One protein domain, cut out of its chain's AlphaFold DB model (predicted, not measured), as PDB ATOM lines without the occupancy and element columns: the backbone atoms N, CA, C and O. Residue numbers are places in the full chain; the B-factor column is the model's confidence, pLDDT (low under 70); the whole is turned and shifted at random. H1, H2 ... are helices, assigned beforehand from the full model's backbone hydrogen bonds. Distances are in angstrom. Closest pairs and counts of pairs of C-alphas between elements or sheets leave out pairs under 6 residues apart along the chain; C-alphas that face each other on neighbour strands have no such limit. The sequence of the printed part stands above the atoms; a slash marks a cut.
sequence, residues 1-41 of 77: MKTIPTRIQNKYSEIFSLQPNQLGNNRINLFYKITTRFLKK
ATOM      1  N   MET A   1     -16.492  33.081 -62.853       47.50
ATOM      2  CA  MET A   1     -16.049  32.302 -64.034       47.50
ATOM      3  C   MET A   1     -16.559  33.005 -65.284       47.50
ATOM      4  O   MET A   1     -17.759  33.210 -65.379       47.50
ATOM      5  N   LYS A   2     -15.679  33.456 -66.191       49.06
ATOM      6  CA  LYS A   2     -16.104  34.092 -67.453       49.06
ATOM      7  C   LYS A   2     -16.656  33.008 -68.381       49.06
ATOM      8  O   LYS A   2     -15.914  32.112 -68.772       49.06
ATOM      9  N   THR A   3     -17.947  33.067 -68.689       67.38
ATOM     10  CA  THR A   3     -18.594  32.180 -69.656       67.38
ATOM     11  C   THR A   3     -18.082  32.537 -71.048       67.38
ATOM     12  O   THR A   3     -18.283  33.648 -71.538       67.38
ATOM     13  N   ILE A   4     -17.337  31.624 -71.671       71.81
ATOM     14  CA  ILE A   4     -16.906  31.800 -73.059       71.81
ATOM     15  C   ILE A   4     -18.182  31.787 -73.915       71.81
ATOM     16  O   ILE A   4     -18.963  30.842 -73.799       71.81
ATOM     17  N   PRO A   5     -18.432  32.808 -74.754       77.81
ATOM     18  CA  PRO A   5     -19.603  32.831 -75.619       77.81
ATOM     19  C   PRO A   5     -19.618  31.591 -76.515       77.81
ATOM     20  O   PRO A   5     -18.619  31.294 -77.175       77.81
ATOM     21  N   THR A   6     -20.754  30.902 -76.602       75.44
ATOM     22  CA  THR A   6     -20.950  29.705 -77.448       75.44
ATOM     23  C   THR A   6     -20.534  29.938 -78.901       75.44
ATOM     24  O   THR A   6     -19.952  29.064 -79.535       75.44
ATOM     25  N   ARG A   7     -20.720  31.160 -79.416       76.25
ATOM     26  CA  ARG A   7     -20.244  31.569 -80.748       76.25
ATOM     27  C   ARG A   7     -18.721  31.479 -80.902       76.25
ATOM     28  O   ARG A   7     -18.242  31.073 -81.958       76.25
ATOM     29  N   ILE A   8     -17.967  31.859 -79.870       76.31
ATOM     30  CA  ILE A   8     -16.503  31.744 -79.862       76.31
ATOM     31  C   ILE A   8     -16.113  30.274 -79.765       76.31
ATOM     32  O   ILE A   8     -15.240  29.844 -80.505       76.31
ATOM     33  N   GLN A   9     -16.794  29.496 -78.923       76.12
ATOM     34  CA  GLN A   9     -16.528  28.067 -78.762       76.12
ATOM     35  C   GLN A   9     -16.732  27.288 -80.072       76.12
ATOM     36  O   GLN A   9     -15.861  26.513 -80.455       76.12
ATOM     37  N   ASN A  10     -17.810  27.582 -80.807       75.62
ATOM     38  CA  ASN A  10     -18.099  26.970 -82.105       75.62
ATOM     39  C   ASN A  10     -17.044  27.337 -83.155       75.62
ATOM     40  O   ASN A  10     -16.527  26.466 -83.851       75.62
ATOM     41  N   LYS A  11     -16.659  28.616 -83.226       74.62
ATOM     42  CA  LYS A  11     -15.647  29.082 -84.181       74.62
ATOM     43  C   LYS A  11     -14.252  28.552 -83.846       74.62
ATOM     44  O   LYS A  11     -13.468  28.255 -84.738       74.62
ATOM     45  N   TYR A  12     -13.959  28.364 -82.561       71.12
ATOM     46  CA  TYR A  12     -12.741  27.703 -82.103       71.12
ATOM     47  C   TYR A  12     -12.743  26.224 -82.497       71.12
ATOM     48  O   TYR A  12     -11.765  25.750 -83.061       71.12
ATOM     49  N   SER A  13     -13.845  25.500 -82.275       70.88
ATOM     50  CA  SER A  13     -13.946  24.109 -82.725       70.88
ATOM     51  C   SER A  13     -13.852  23.983 -84.239       70.88
ATOM     52  O   SER A  13     -13.254  23.031 -84.701       70.88
ATOM     53  N   GLU A  14     -14.367  24.945 -85.002       71.62
ATOM     54  CA  GLU A  14     -14.311  24.955 -86.464       71.62
ATOM     55  C   GLU A  14     -12.876  25.191 -86.968       71.62
ATOM     56  O   GLU A  14     -12.360  24.393 -87.747       71.62
ATOM     57  N   ILE A  15     -12.182  26.209 -86.445       70.06
ATOM     58  CA  ILE A  15     -10.803  26.553 -86.843       70.06
ATOM     59  C   ILE A  15      -9.793  25.494 -86.371       70.06
ATOM     60  O   ILE A  15      -8.832  25.186 -87.076       70.06
ATOM     61  N   PHE A  16     -10.009  24.913 -85.188       62.22
ATOM     62  CA  PHE A  16      -9.153  23.873 -84.613       62.22
ATOM     63  C   PHE A  16      -9.683  22.449 -84.855       62.22
ATOM     64  O   PHE A  16      -9.112  21.500 -84.316       62.22
ATOM     65  N   SER A  17     -10.699  22.266 -85.713       57.50
ATOM     66  CA  SER A  17     -11.182  20.946 -86.177       57.50
ATOM     67  C   SER A  17     -10.213  20.253 -87.138       57.50
ATOM     68  O   SER A  17     -10.585  19.307 -87.831       57.50
ATOM     69  N   LEU A  18      -8.955  20.692 -87.187       60.28
ATOM     70  CA  LEU A  18      -7.908  19.973 -87.891       60.28
ATOM     71  C   LEU A  18      -7.847  18.558 -87.316       60.28
ATOM     72  O   LEU A  18      -7.448  18.352 -86.165       60.28
ATOM     73  N   GLN A  19      -8.285  17.581 -88.115       61.38
ATOM     74  CA  GLN A  19      -8.197  16.182 -87.735       61.38
ATOM     75  C   GLN A  19      -6.753  15.886 -87.318       61.38
ATOM     76  O   GLN A  19      -5.811  16.326 -87.988       61.38
ATOM     77  N   PRO A  20      -6.543  15.167 -86.202       62.12
ATOM     78  CA  PRO A  20      -5.203  14.799 -85.782       62.12
ATOM     79  C   PRO A  20      -4.535  14.061 -86.938       62.12
ATOM     80  O   PRO A  20      -5.082  13.061 -87.388       62.12
ATOM     81  N   ASN A  21      -3.392  14.578 -87.396       64.06
ATOM     82  CA  ASN A  21      -2.674  14.119 -88.585       64.06
ATOM     83  C   ASN A  21      -2.680  12.581 -88.658       64.06
ATOM     84  O   ASN A  21      -2.018  11.927 -87.846       64.06
ATOM     85  N   GLN A  22      -3.503  12.010 -89.546       69.50
ATOM     86  CA  GLN A  22      -3.636  10.566 -89.683       69.50
ATOM     87  C   GLN A  22      -2.723  10.091 -90.812       69.50
ATOM     88  O   GLN A  22      -3.017  10.271 -91.986       69.50
ATOM     89  N   LEU A  23      -1.622   9.441 -90.451       78.75
ATOM     90  CA  LEU A  23      -0.594   8.899 -91.344       78.75
ATOM     91  C   LEU A  23      -1.033   7.601 -92.055       78.75
ATOM     92  O   LEU A  23      -0.201   6.759 -92.375       78.75
ATOM     93  N   GLY A  24      -2.342   7.384 -92.237       79.00
ATOM     94  CA  GLY A  24      -2.928   6.223 -92.925       79.00
ATOM     95  C   GLY A  24      -2.773   4.858 -92.230       79.00
ATOM     96  O   GLY A  24      -3.494   3.924 -92.559       79.00
ATOM     97  N   ASN A  25      -1.881   4.725 -91.243       83.00
ATOM     98  CA  ASN A  25      -1.629   3.486 -90.504       83.00
ATOM     99  C   ASN A  25      -1.653   3.734 -88.989       83.00
ATOM    100  O   ASN A  25      -0.950   4.610 -88.479       83.00
ATOM    101  N   ASN A  26      -2.409   2.914 -88.250       83.19
ATOM    102  CA  ASN A  26      -2.547   3.027 -86.795       83.19
ATOM    103  C   ASN A  26      -1.219   2.922 -86.033       83.19
ATOM    104  O   ASN A  26      -1.033   3.643 -85.053       83.19
ATOM    105  N   ARG A  27      -0.273   2.086 -86.482       86.31
ATOM    106  CA  ARG A  27       1.047   1.964 -85.833       86.31
ATOM    107  C   ARG A  27       1.881   3.229 -86.020       86.31
ATOM    108  O   ARG A  27       2.468   3.730 -85.065       86.31
ATOM    109  N   ILE A  28       1.877   3.773 -87.235       84.31
ATOM    110  CA  ILE A  28       2.609   4.997 -87.584       84.31
ATOM    111  C   ILE A  28       1.997   6.197 -86.849       84.31
ATOM    112  O   ILE A  28       2.720   7.008 -86.276       84.31
ATOM    113  N   ASN A  29       0.666   6.263 -86.769       86.56
ATOM    114  CA  ASN A  29      -0.048   7.274 -85.990       86.56
ATOM    115  C   ASN A  29       0.278   7.221 -84.502       86.56
ATOM    116  O   ASN A  29       0.446   8.267 -83.875       86.56
ATOM    117  N   LEU A  30       0.349   6.018 -83.930       84.94
ATOM    118  CA  LEU A  30       0.707   5.843 -82.529       84.94
ATOM    119  C   LEU A  30       2.130   6.350 -82.280       84.94
ATOM    120  O   LEU A  30       2.336   7.176 -81.392       84.94
ATOM    121  N   PHE A  31       3.083   5.926 -83.113       84.31
ATOM    122  CA  PHE A  31       4.474   6.357 -83.015       84.31
ATOM    123  C   PHE A  31       4.609   7.878 -83.163       84.31
ATOM    124  O   PHE A  31       5.199   8.538 -82.312       84.31
ATOM    125  N   TYR A  32       3.970   8.459 -84.178       84.88
ATOM    126  CA  TYR A  32       3.959   9.903 -84.400       84.88
ATOM    127  C   TYR A  32       3.380  10.671 -83.211       84.88
ATOM    128  O   TYR A  32       3.977  11.649 -82.758       84.88
ATOM    129  N   LYS A  33       2.243  10.228 -82.661       84.06
ATOM    130  CA  LYS A  33       1.633  10.866 -81.484       84.06
ATOM    131  C   LYS A  33       2.544  10.797 -80.263       84.06
ATOM    132  O   LYS A  33       2.620  11.780 -79.534       84.06
ATOM    133  N   ILE A  34       3.235   9.680 -80.042       84.31
ATOM    134  CA  ILE A  34       4.169   9.529 -78.920       84.31
ATOM    135  C   ILE A  34       5.353  10.483 -79.099       84.31
ATOM    136  O   ILE A  34       5.573  11.345 -78.248       84.31
ATOM    137  N   THR A  35       6.053  10.405 -80.230       81.19
ATOM    138  CA  THR A  35       7.261  11.199 -80.494       81.19
ATOM    139  C   THR A  35       6.965  12.699 -80.493       81.19
ATOM    140  O   THR A  35       7.663  13.483 -79.848       81.19
ATOM    141  N   THR A  36       5.871  13.120 -81.133       83.62
ATOM    142  CA  THR A  36       5.494  14.542 -81.168       83.62
ATOM    143  C   THR A  36       4.962  15.059 -79.840       83.62
ATOM    144  O   THR A  36       5.108  16.245 -79.565       83.62
ATOM    145  N   ARG A  37       4.372  14.218 -78.981       81.44
ATOM    146  CA  ARG A  37       3.913  14.649 -77.651       81.44
ATOM    147  C   ARG A  37       5.079  15.089 -76.770       81.44
ATOM    148  O   ARG A  37       4.947  16.094 -76.072       81.44
ATOM    149  N   PHE A  38       6.201  14.372 -76.822       76.81
ATOM    150  CA  PHE A  38       7.417  14.761 -76.104       76.81
ATOM    151  C   PHE A  38       8.017  16.047 -76.683       76.81
ATOM    152  O   PHE A  38       8.270  16.990 -75.934       76.81
ATOM    153  N   LEU A  39       8.122  16.139 -78.014       80.56
ATOM    154  CA  LEU A  39       8.629  17.339 -78.689       80.56
ATOM    155  C   LEU A  39       7.759  18.585 -78.456       80.56
ATOM    156  O   LEU A  39       8.291  19.680 -78.330       80.56
ATOM    157  N   LYS A  40       6.430  18.444 -78.373       78.19
ATOM    158  CA  LYS A  40       5.506  19.577 -78.182       78.19
ATOM    159  C   LYS A  40       5.530  20.159 -76.770       78.19
ATOM    160  O   LYS A  40       5.198  21.328 -76.609       78.19
ATOM    161  N   LYS A  41       5.865  19.363 -75.747       81.94
ATOM    162  CA  LYS A  41       5.889  19.832 -74.349       81.94
ATOM    163  C   LYS A  41       7.217  20.470 -73.961       81.94
ATOM    164  O   LYS A  41       7.215  21.496 -73.294       81.94
TER     165      LYS A  41
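Overview. This is residues 1 to 41 of the 77 residues of an uncharacterized protein of Candidatus Roizmanbacteria bacterium CG_4_9_14_0_8_um_filter_34_12 (UniProt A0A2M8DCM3). From its first residue the printed part draws an open, flat U: residues 1 to 5 form one short arm, H1 and the drawn-out link 16 to 25 make the long base, and H2 turns off at the far end as the other arm. The two helices do not pack on each other, and no core lies between them. The printed part has 41 residues, with H1 then H2 and no named strand; the class is all helix. It is extended, with a radius of gyration of the C-alphas of 15.0 A and spans of 39 by 23 by 11 A.

Arrangement. Look first at H1, residues 6 to 15, then at H2, residues 26 to 41: they are apart, with no C-alpha of the one within 8 A of the other. A short link of 10 residues joins them. Residues 1 to 19, of which 6 to 15 belong to H1, stand free, and so do residues 34 to 41 of H2. In both helices every O i to N i+4 pair is within hydrogen-bond range.

Along the chain. Find C-alpha 6 at (-20.950, 29.705, -77.448); from there H1 runs 14.2 A to C-alpha 15. H2 starts at C-alpha 26, (-2.547, 3.027, -86.795), and runs 22.5 A to C-alpha 41 at (5.889, 19.832, -74.349).

Size, cuts and confidence. The C-alphas of Met 1 and Asn 25 are the two farthest apart, at 41.7 A. The printed part has no cut. Its mean pLDDT is 74.5; look for values under 70 at residues 1 to 3 and 16 to 22.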